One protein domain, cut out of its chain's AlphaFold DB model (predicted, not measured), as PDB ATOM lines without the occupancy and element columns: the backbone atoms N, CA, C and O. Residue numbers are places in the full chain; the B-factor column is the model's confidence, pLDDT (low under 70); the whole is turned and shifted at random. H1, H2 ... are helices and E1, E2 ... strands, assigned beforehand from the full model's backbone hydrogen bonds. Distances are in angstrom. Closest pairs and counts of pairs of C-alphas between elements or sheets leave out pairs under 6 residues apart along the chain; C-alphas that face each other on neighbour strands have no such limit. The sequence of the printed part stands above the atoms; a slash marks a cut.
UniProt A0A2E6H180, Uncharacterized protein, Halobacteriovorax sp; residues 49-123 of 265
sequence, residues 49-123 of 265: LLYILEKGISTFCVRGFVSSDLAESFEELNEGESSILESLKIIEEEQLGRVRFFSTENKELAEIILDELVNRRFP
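This is residues 49 to 123 of the 265 residues of an uncharacterized protein of Halobacteriovorax sp (UniProt A0A2E6H180). What would one see first? A long, strongly twisted hairpin of E1 and E2 runs through the middle, with E4 beside E2 near the hairpin's turn and E3 beside E1 at the other end. H4 covers one face of this sheet, H1 and H2 are over the other, and H3 only grazes it. What are its make-up and size? The printed part has 75 residues, with four named helices and four named strands in the order E1, E2, H1, H2, H3, E3, H4, E4; the sheet's order is E3, E1, E2, E4, antiparallel throughout, and the class is mixed. The whole is compact, with a radius of gyration of the C-alphas of 12.1 A and spans of 34 by 29 by 16 A.

Where do the first strands run? E1, residues 49 to 55, begins with C-alpha 49 at (11.484, 13.403, -9.594) and is 18.4 A long. E2, residues 59 to 67, is 26.2 A long. Which elements follow? H1 is residues 70 to 78, 12.2 A; H2 is residues 82 to 88, 9.9 A; H3 is residues 93 to 98, 9.9 A. E3 is residues 100 to 103, 10.2 A; H4 is residues 107 to 117, 15.4 A; E4 is residues 121 to 123, 6.9 A, with C-alpha 123 at (10.668, -6.982, -17.163).

How do the strands pair? In the hairpin of E1 and E2, N 52 and O 63 are 2.9 A apart, within hydrogen-bond range. So are N 49 and O 102 of E1 and E3, at 2.8 A, and N 60 and O 122 of E2 and E4, at 2.8 A. How do the helices stand to the sheet? H1 lies over E1 at a height over the sheet of 9.3 A, and H2, on the same face, stands up from the sheet over E2, where the C-alphas of Arg 63 and Leu 88 are the closest, 5.0 A apart. H4, on the opposite face, runs along the strands over E1 and E2; its closest C-alpha pair with E2 is Val 66 and Ala 110, 5.9 A. Which helices meet? H1 and H2 only just touch, with 3 pairs of C-alphas within 8 A, the closest being Leu 77 and Ile 84, 6.1 A; H4 is apart from H1, H2 and H3. What do the helix backbones show? Every O i to N i+4 pair is within hydrogen-bond range in H1, H2 and H4; in H3 it is 0 of 2, beside 2 of 3 O i to N i+3 pairs.

How far does it reach? The two C-alphas farthest apart, those of Ser 58 and Glu 72, are 34.4 A apart. Are there cuts, long links or weak places? The printed part has no cut, and its seven links between named elements are tight. The mean pLDDT of the printed part is 94.1, and no printed residue is under 70.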
ATOM      1  N   LEU A  49      10.423  14.364  -9.339       97.94
ATOM      2  CA  LEU A  49      11.484  13.403  -9.594       97.94
ATOM      3  C   LEU A  49      12.226  13.744 -10.896       97.94
ATOM      4  O   LEU A  49      11.612  13.824 -11.961       97.94
ATOM      5  N   LEU A  50      13.550  13.879 -10.819       97.75
ATOM      6  CA  LEU A  50      14.435  13.749 -11.978       97.75
ATOM      7  C   LEU A  50      14.702  12.261 -12.173       97.75
ATOM      8  O   LEU A  50      15.019  11.583 -11.197       97.75
ATOM      9  N   TYR A  51      14.594  11.732 -13.390       97.81
ATOM     10  CA  TYR A  51      14.814  10.304 -13.619       97.81
ATOM     11  C   TYR A  51      15.413   9.972 -14.984       97.81
ATOM     12  O   TYR A  51      15.312  10.730 -15.943       97.81
ATOM     13  N   ILE A  52      16.030   8.792 -15.058       96.56
ATOM     14  CA  ILE A  52      16.528   8.170 -16.286       96.56
ATOM     15  C   ILE A  52      16.005   6.739 -16.358       96.56
ATOM     16  O   ILE A  52      15.987   6.006 -15.365       96.56
ATOM     17  N   LEU A  53      15.636   6.315 -17.566       95.94
ATOM     18  CA  LEU A  53      15.323   4.922 -17.865       95.94
ATOM     19  C   LEU A  53      16.554   4.196 -18.418       95.94
ATOM     20  O   LEU A  53      17.066   4.500 -19.500       95.94
ATOM     21  N   GLU A  54      17.020   3.196 -17.675       93.94
ATOM     22  CA  GLU A  54      18.047   2.249 -18.103       93.94
ATOM     23  C   GLU A  54      17.369   1.027 -18.733       93.94
ATOM     24  O   GLU A  54      16.903   0.127 -18.030       93.94
ATOM     25  N   LYS A  55      17.320   0.976 -20.068       92.00
ATOM     26  CA  LYS A  55      16.768  -0.161 -20.814       92.00
ATOM     27  C   LYS A  55      17.849  -1.215 -21.064       92.00
ATOM     28  O   LYS A  55      18.886  -0.935 -21.658       92.00
ATOM     29  N   GLY A  56      17.600  -2.434 -20.598       88.94
ATOM     30  CA  GLY A  56      18.338  -3.638 -20.974       88.94
ATOM     31  C   GLY A  56      17.618  -4.416 -22.078       88.94
ATOM     32  O   GLY A  56      16.654  -3.938 -22.667       88.94
ATOM     33  N   ILE A  57      18.069  -5.647 -22.339       87.00
ATOM     34  CA  ILE A  57      17.508  -6.498 -23.407       87.00
ATOM     35  C   ILE A  57      16.056  -6.904 -23.109       87.00
ATOM     36  O   ILE A  57      15.207  -6.825 -23.985       87.00
ATOM     37  N   SER A  58      15.773  -7.342 -21.880       87.06
ATOM     38  CA  SER A  58      14.451  -7.848 -21.467       87.06
ATOM     39  C   SER A  58      13.898  -7.173 -20.213       87.06
ATOM     40  O   SER A  58      12.804  -7.498 -19.758       87.06
ATOM     41  N   THR A  59      14.651  -6.239 -19.635       91.69
ATOM     42  CA  THR A  59      14.292  -5.544 -18.398       91.69
ATOM     43  C   THR A  59      14.668  -4.079 -18.485       91.69
ATOM     44  O   THR A  59      15.622  -3.745 -19.184       91.69
ATOM     45  N   PHE A  60      14.029  -3.232 -17.692       94.00
ATOM     46  CA  PHE A  60      14.432  -1.851 -17.476       94.00
ATOM     47  C   PHE A  60      14.569  -1.537 -15.980       94.00
ATOM     48  O   PHE A  60      14.113  -2.295 -15.120       94.00
ATOM     49  N   CYS A  61      15.246  -0.437 -15.673       95.12
ATOM     50  CA  CYS A  61      15.363   0.127 -14.332       95.12
ATOM     51  C   CYS A  61      15.132   1.632 -14.413       95.12
ATOM     52  O   CYS A  61      15.633   2.284 -15.329       95.12
ATOM     53  N   VAL A  62      14.428   2.181 -13.430       96.75
ATOM     54  CA  VAL A  62      14.339   3.630 -13.236       96.75
ATOM     55  C   VAL A  62      15.465   4.044 -12.291       96.75
ATOM     56  O   VAL A  62      15.646   3.427 -11.237       96.75
ATOM     57  N   ARG A  63      16.244   5.057 -12.661       97.00
ATOM     58  CA  ARG A  63      17.121   5.810 -11.751       97.00
ATOM     59  C   ARG A  63      16.465   7.141 -11.473       97.00
ATOM     60  O   ARG A  63      15.880   7.696 -12.393       97.00
ATOM     61  N   GLY A  64      16.543   7.635 -10.248       96.94
ATOM     62  CA  GLY A  64      15.794   8.821  -9.871       96.94
ATOM     63  C   GLY A  64      16.422   9.588  -8.723       96.94
ATOM     64  O   GLY A  64      17.105   9.008  -7.880       96.94
ATOM     65  N   PHE A  65      16.160  10.889  -8.709       97.88
ATOM     66  CA  PHE A  65      16.527  11.825  -7.660       97.88
ATOM     67  C   PHE A  65      15.313  12.688  -7.318       97.88
ATOM     68  O   PHE A  65      14.685  13.276  -8.200       97.88
ATOM     69  N   VAL A  66      14.965  12.734  -6.034       98.06
ATOM     70  CA  VAL A  66      13.821  13.507  -5.546       98.06
ATOM     71  C   VAL A  66      14.242  14.946  -5.314       98.06
ATOM     72  O   VAL A  66      15.196  15.196  -4.579       98.06
ATOM     73  N   SER A  67      13.466  15.883  -5.850       97.56
ATOM     74  CA  SER A  67      13.699  17.306  -5.662       97.56
ATOM     75  C   SER A  67      12.495  18.033  -5.065       97.56
ATOM     76  O   SER A  67      11.335  17.695  -5.312       97.56
ATOM     77  N   SER A  68      12.796  19.057  -4.265       97.12
ATOM     78  CA  SER A  68      11.823  20.061  -3.825       97.12
ATOM     79  C   SER A  68      11.513  21.078  -4.930       97.12
ATOM     80  O   SER A  68      10.421  21.645  -4.923       97.12
ATOM     81  N   ASP A  69      12.458  21.301  -5.847       97.69
ATOM     82  CA  ASP A  69      12.312  22.140  -7.032       97.69
ATOM     83  C   ASP A  69      13.122  21.558  -8.204       97.69
ATOM     84  O   ASP A  69      14.354  21.547  -8.216       97.69
ATOM     85  N   LEU A  70      12.404  21.030  -9.193       97.19
ATOM     86  CA  LEU A  70      12.979  20.352 -10.350       97.19
ATOM     87  C   LEU A  70      13.861  21.268 -11.210       97.19
ATOM     88  O   LEU A  70      14.807  20.768 -11.815       97.19
ATOM     89  N   ALA A  71      13.579  22.573 -11.262       96.19
ATOM     90  CA  ALA A  71      14.373  23.514 -12.040       96.19
ATOM     91  C   ALA A  71      15.719  23.783 -11.359       96.19
ATOM     92  O   ALA A  71      16.753  23.682 -12.015       96.19
ATOM     93  N   GLU A  72      15.706  24.023 -10.044       96.31
ATOM     94  CA  GLU A  72      16.921  24.190  -9.233       96.31
ATOM     95  C   GLU A  72      17.809  22.941  -9.310       96.31
ATOM     96  O   GLU A  72      18.975  23.025  -9.684       96.31
ATOM     97  N   SER A  73      17.251  21.751  -9.073       96.56
ATOM     98  CA  SER A  73      18.045  20.515  -9.124       96.56
ATOM     99  C   SER A  73      18.542  20.149 -10.522       96.56
ATOM    100  O   SER A  73      19.529  19.426 -10.646       96.56
ATOM    101  N   PHE A  74      17.879  20.606 -11.586       95.69
ATOM    102  CA  PHE A  74      18.392  20.414 -12.941       95.69
ATOM    103  C   PHE A  74      19.552  21.362 -13.255       95.69
ATOM    104  O   PHE A  74      20.505  20.960 -13.918       95.69
ATOM    105  N   GLU A  75      19.507  22.597 -12.752       94.62
ATOM    106  CA  GLU A  75      20.638  23.525 -12.821       94.62
ATOM    107  C   GLU A  75      21.843  22.961 -12.055       94.62
ATOM    108  O   GLU A  75      22.911  22.808 -12.644       94.62
ATOM    109  N   GLU A  76      21.645  22.504 -10.814       95.00
ATOM    110  CA  GLU A  76      22.676  21.825 -10.010       95.00
ATOM    111  C   GLU A  76      23.267  20.602 -10.734       95.00
ATOM    112  O   GLU A  76      24.479  20.374 -10.722       95.00
ATOM    113  N   LEU A  77      22.422  19.814 -11.407       94.25
ATOM    114  CA  LEU A  77      22.864  18.671 -12.203       94.25
ATOM    115  C   LEU A  77      23.776  19.100 -13.363       94.25
ATOM    116  O   LEU A  77      24.814  18.472 -13.578       94.25
ATOM    117  N   ASN A  78      23.414  20.164 -14.084       91.44
ATOM    118  CA  ASN A  78      24.219  20.711 -15.180       91.44
ATOM    119  C   ASN A  78      25.524  21.353 -14.682       91.44
ATOM    120  O   ASN A  78      26.527  21.347 -15.394       91.44
ATOM    121  N   GLU A  79      25.544  21.859 -13.447       92.44
ATOM    122  CA  GLU A  79      26.758  22.331 -12.771       92.44
ATOM    123  C   GLU A  79      27.665  21.188 -12.273       92.44
ATOM    124  O   GLU A  79      28.807  21.427 -11.869       92.44
ATOM    125  N   GLY A  80      27.198  19.937 -12.341       90.44
ATOM    126  CA  GLY A  80      27.965  18.748 -11.978       90.44
ATOM    127  C   GLY A  80      27.826  18.327 -10.512       90.44
ATOM    128  O   GLY A  80      28.751  17.718  -9.960       90.44
ATOM    129  N   GLU A  81      26.697  18.634  -9.867       94.31
ATOM    130  CA  GLU A  81      26.419  18.227  -8.488       94.31
ATOM    131  C   GLU A  81      26.496  16.697  -8.331       94.31
ATOM    132  O   GLU A  81      25.720  15.920  -8.899       94.31
ATOM    133  N   SER A  82      27.465  16.248  -7.530       91.62
ATOM    134  CA  SER A  82      27.863  14.836  -7.479       91.62
ATOM    135  C   SER A  82      26.762  13.934  -6.925       91.62
ATOM    136  O   SER A  82      26.597  12.808  -7.390       91.62
ATOM    137  N   SER A  83      25.973  14.420  -5.965       94.06
ATOM    138  CA  SER A  83      24.905  13.627  -5.347       94.06
ATOM    139  C   SER A  83      23.780  13.265  -6.330       94.06
ATOM    140  O   SER A  83      23.260  12.141  -6.301       94.06
ATOM    141  N   ILE A  84      23.439  14.183  -7.241       94.25
ATOM    142  CA  ILE A  84      22.417  13.969  -8.272       94.25
ATOM    143  C   ILE A  84      22.965  13.039  -9.358       94.25
ATOM    144  O   ILE A  84      22.311  12.051  -9.705       94.25
ATOM    145  N   LEU A  85      24.192  13.290  -9.830       93.94
ATOM    146  CA  LEU A  85      24.870  12.445 -10.820       93.94
ATOM    147  C   LEU A  85      24.968  10.985 -10.357       93.94
ATOM    148  O   LEU A  85      24.629  10.070 -11.111       93.94
ATOM    149  N   GLU A  86      25.366  10.757  -9.102       94.19
ATOM    150  CA  GLU A  86      25.458   9.418  -8.513       94.19
ATOM    151  C   GLU A  86      24.091   8.726  -8.429       94.19
ATOM    152  O   GLU A  86      23.969   7.543  -8.767       94.19
ATOM    153  N   SER A  87      23.048   9.460  -8.026       94.56
ATOM    154  CA  SER A  87      21.680   8.933  -7.908       94.56
ATOM    155  C   SER A  87      21.098   8.526  -9.266       94.56
ATOM    156  O   SER A  87      20.439   7.488  -9.386       94.56
ATOM    157  N   LEU A  88      21.391   9.312 -10.307       95.38
ATOM    158  CA  LEU A  88      20.977   9.054 -11.686       95.38
ATOM    159  C   LEU A  88      21.912   8.094 -12.440       95.38
ATOM    160  O   LEU A  88      21.562   7.642 -13.530       95.38
ATOM    161  N   LYS A  89      23.065   7.742 -11.854       93.81
ATOM    162  CA  LYS A  89      24.152   6.964 -12.478       93.81
ATOM    163  C   LYS A  89      24.644   7.549 -13.803       93.81
ATOM    164  O   LYS A  89      24.914   6.818 -14.758       93.81
ATOM    165  N   ILE A  90      24.771   8.868 -13.839       92.19
ATOM    166  CA  ILE A  90      25.338   9.591 -14.973       92.19
ATOM    167  C   ILE A  90      26.860   9.573 -14.835       92.19
ATOM    168  O   ILE A  90      27.406   9.945 -13.798       92.19
ATOM    169  N   ILE A  91      27.532   9.084 -15.872       89.44
ATOM    170  CA  ILE A  91      28.994   8.986 -15.962       89.44
ATOM    171  C   ILE A  91      29.499   9.872 -17.104       89.44
ATOM    172  O   ILE A  91      30.563  10.476 -16.988       89.44
ATOM    173  N   GLU A  92      28.735   9.938 -18.193       86.81
ATOM    174  CA  GLU A  92      29.069  10.647 -19.427       86.81
ATOM    175  C   GLU A  92      28.086  11.805 -19.661       86.81
ATOM    176  O   GLU A  92      26.899  11.698 -19.339       86.81
ATOM    177  N   GLU A  93      28.574  12.912 -20.225       83.00
ATOM    178  CA  GLU A  93      27.800  14.143 -20.442       83.00
ATOM    179  C   GLU A  93      26.632  13.910 -21.414       83.00
ATOM    180  O   GLU A  93      25.538  14.435 -21.226       83.00
ATOM    181  N   GLU A  94      26.798  13.002 -22.381       85.19
ATOM    182  CA  GLU A  94      25.756  12.602 -23.329       85.19
ATOM    183  C   GLU A  94      24.525  11.983 -22.642       85.19
ATOM    184  O   GLU A  94      23.435  11.933 -23.219       85.19
ATOM    185  N   GLN A  95      24.664  11.497 -21.403       86.94
ATOM    186  CA  GLN A  95      23.547  10.942 -20.640       86.94
ATOM    187  C   GLN A  95      22.669  12.026 -19.998       86.94
ATOM    188  O   GLN A  95      21.524  11.719 -19.661       86.94
ATOM    189  N   LEU A  96      23.146  13.273 -19.875       87.44
ATOM    190  CA  LEU A  96      22.347  14.395 -19.362       87.44
ATOM    191  C   LEU A  96      21.122  14.656 -20.247       87.44
ATOM    192  O   LEU A  96      20.026  14.871 -19.737       87.44
ATOM    193  N   GLY A  97      21.261  14.494 -21.567       87.88
ATOM    194  CA  GLY A  97      20.147  14.615 -22.515       87.88
ATOM    195  C   GLY A  97      19.057  13.543 -22.364       87.88
ATOM    196  O   GLY A  97      18.012  13.631 -23.001       87.88
ATOM    197  N   ARG A  98      19.274  12.513 -21.532       91.62
ATOM    198  CA  ARG A  98      18.288  11.454 -21.245       91.62
ATOM    199  C   ARG A  98      17.499  11.699 -19.963       91.62
ATOM    200  O   ARG A  98      16.641  10.878 -19.632       91.62
ATOM    201  N   VAL A  99      17.823  12.760 -19.228       94.94
ATOM    202  CA  VAL A  99      17.140  13.123 -17.987       94.94
ATOM    203  C   VAL A  99      15.721  13.566 -18.316       94.94
ATOM    204  O   VAL A  99      15.490  14.398 -19.189       94.94
ATOM    205  N   ARG A 100      14.760  12.974 -17.613       95.94
ATOM    206  CA  ARG A 100      13.337  13.293 -17.696       95.94
ATOM    207  C   ARG A 100      12.854  13.818 -16.348       95.94
ATOM    208  O   ARG A 100      13.488  13.597 -15.313       95.94
ATOM    209  N   PHE A 101      11.706  14.487 -16.366       97.12
ATOM    210  CA  PHE A 101      11.107  15.115 -15.191       97.12
ATOM    211  C   PHE A 101       9.710  14.564 -14.944       97.12
ATOM    212  O   PHE A 101       8.954  14.322 -15.885       97.12
ATOM    213  N   PHE A 102       9.363  14.386 -13.676       97.69
ATOM    214  CA  PHE A 102       8.012  14.058 -13.250       97.69
ATOM    215  C   PHE A 102       7.624  14.946 -12.070       97.69
ATOM    216  O   PHE A 102       8.193  14.821 -10.986       97.69
ATOM    217  N   SER A 103       6.689  15.867 -12.286       97.38
ATOM    218  CA  SER A 103       6.241  16.811 -11.260       97.38
ATOM    219  C   SER A 103       5.254  16.165 -10.291       97.38
ATOM    220  O   SER A 103       4.401  15.377 -10.689       97.38
ATOM    221  N   THR A 104       5.327  16.547  -9.019       97.25
ATOM    222  CA  THR A 104       4.410  16.099  -7.966       97.25
ATOM    223  C   THR A 104       3.861  17.287  -7.177       97.25
ATOM    224  O   THR A 104       4.424  18.379  -7.173       97.25
ATOM    225  N   GLU A 105       2.739  17.087  -6.474       94.69
ATOM    226  CA  GLU A 105       2.134  18.134  -5.628       94.69
ATOM    227  C   GLU A 105       3.089  18.595  -4.512       94.69
ATOM    228  O   GLU A 105       3.103  19.762  -4.123       94.69
ATOM    229  N   ASN A 106       3.880  17.663  -3.984       96.06
ATOM    230  CA  ASN A 106       4.870  17.893  -2.944       96.06
ATOM    231  C   ASN A 106       5.994  16.857  -3.041       96.06
ATOM    232  O   ASN A 106       5.901  15.877  -3.790       96.06
ATOM    233  N   LYS A 107       7.060  17.086  -2.274       97.12
ATOM    234  CA  LYS A 107       8.249  16.235  -2.271       97.12
ATOM    235  C   LYS A 107       7.942  14.828  -1.760       97.12
ATOM    236  O   LYS A 107       8.458  13.861  -2.304       97.12
ATOM    237  N   GLU A 108       7.074  14.706  -0.764       97.44
ATOM    238  CA  GLU A 108       6.741  13.433  -0.125       97.44
ATOM    239  C   GLU A 108       6.145  12.429  -1.128       97.44
ATOM    240  O   GLU A 108       6.462  11.242  -1.086       97.44
ATOM    241  N   LEU A 109       5.339  12.893  -2.093       97.12
ATOM    242  CA  LEU A 109       4.833  12.041  -3.176       97.12
ATOM    243  C   LEU A 109       5.939  11.545  -4.122       97.12
ATOM    244  O   LEU A 109       5.862  10.419  -4.611       97.12
ATOM    245  N   ALA A 110       6.976  12.348  -4.365       97.75
ATOM    246  CA  ALA A 110       8.130  11.917  -5.151       97.75
ATOM    247  C   ALA A 110       9.006  10.913  -4.378       97.75
ATOM    248  O   ALA A 110       9.540   9.980  -4.978       97.75
ATOM    249  N   GLU A 111       9.101  11.040  -3.050       97.81
ATOM    250  CA  GLU A 111       9.765  10.050  -2.185       97.81
ATOM    251  C   GLU A 111       9.060   8.689  -2.243       97.81
ATOM    252  O   GLU A 111       9.721   7.658  -2.352       97.81
ATOM    253  N   ILE A 112       7.726   8.672  -2.290       96.94
ATOM    254  CA  ILE A 112       6.949   7.435  -2.467       96.94
ATOM    255  C   ILE A 112       7.298   6.741  -3.793       96.94
ATOM    256  O   ILE A 112       7.493   5.524  -3.826       96.94
ATOM    257  N   ILE A 113       7.414   7.500  -4.888       97.62
ATOM    258  CA  ILE A 113       7.851   6.957  -6.183       97.62
ATOM    259  C   ILE A 113       9.267   6.381  -6.083       97.62
ATOM    260  O   ILE A 113       9.529   5.286  -6.590       97.62
ATOM    261  N   LEU A 114      10.182   7.115  -5.444       96.38
ATOM    262  CA  LEU A 114      11.563   6.684  -5.255       96.38
ATOM    263  C   LEU A 114      11.619   5.328  -4.535       96.38
ATOM    264  O   LEU A 114      12.274   4.403  -5.016       96.38
ATOM    265  N   ASP A 115      10.889   5.196  -3.431       95.12
ATOM    266  CA  ASP A 115      10.880   3.989  -2.608       95.12
ATOM    267  C   ASP A 115      10.280   2.782  -3.341       95.12
ATOM    268  O   ASP A 115      10.776   1.653  -3.212       95.12
ATOM    269  N   GLU A 116       9.220   3.002  -4.127       93.56
ATOM    270  CA  GLU A 116       8.470   1.916  -4.759       93.56
ATOM    271  C   GLU A 116       8.950   1.515  -6.152       93.56
ATOM    272  O   GLU A 116       8.754   0.363  -6.551       93.56
ATOM    273  N   LEU A 117       9.587   2.414  -6.898       95.25
ATOM    274  CA  LEU A 117       9.875   2.192  -8.319       95.25
ATOM    275  C   LEU A 117      11.351   2.364  -8.669       95.25
ATOM    276  O   LEU A 117      11.873   1.646  -9.529       95.25
ATOM    277  N   VAL A 118      12.054   3.280  -8.009       94.88
ATOM    278  CA  VAL A 118      13.435   3.599  -8.372       94.88
ATOM    279  C   VAL A 118      14.396   2.518  -7.877       94.88
ATOM    280  O   VAL A 118      14.197   1.863  -6.857       94.88
ATOM    281  N   ASN A 119      15.457   2.283  -8.649       92.75
ATOM    282  CA  ASN A 119      16.476   1.259  -8.414       92.75
ATOM    283  C   ASN A 119      15.964  -0.194  -8.419       92.75
ATOM    284  O   ASN A 119      16.741  -1.112  -8.131       92.75
ATOM    285  N   ARG A 120      14.706  -0.424  -8.805       92.38
ATOM    286  CA  ARG A 120      14.125  -1.752  -9.023       92.38
ATOM    287  C   ARG A 120      14.213  -2.144 -10.499       92.38
ATOM    288  O   ARG A 120      14.248  -1.298 -11.390       92.38
ATOM    289  N   ARG A 121      14.291  -3.450 -10.758       90.44
ATOM    290  CA  ARG A 121      14.359  -4.013 -12.112       90.44
ATOM    291  C   ARG A 121      13.003  -4.589 -12.494       90.44
ATOM    292  O   ARG A 121      12.501  -5.460 -11.789       90.44
ATOM    293  N   PHE A 122      12.492  -4.173 -13.643       90.62
ATOM    294  CA  PHE A 122      11.199  -4.599 -14.167       90.62
ATOM    295  C   PHE A 122      11.374  -5.275 -15.534       90.62
ATOM    296  O   PHE A 122      12.134  -4.761 -16.355       90.62
ATOM    297  N   PRO A 123      10.747  -6.427 -15.816       88.25
ATOM    298  CA  PRO A 123      10.668  -6.982 -17.163       88.25
ATOM    299  C   PRO A 123       9.889  -6.063 -18.109       88.25
ATOM    300  O   PRO A 123       8.908  -5.434 -17.723       88.25
TER     301      PRO A 123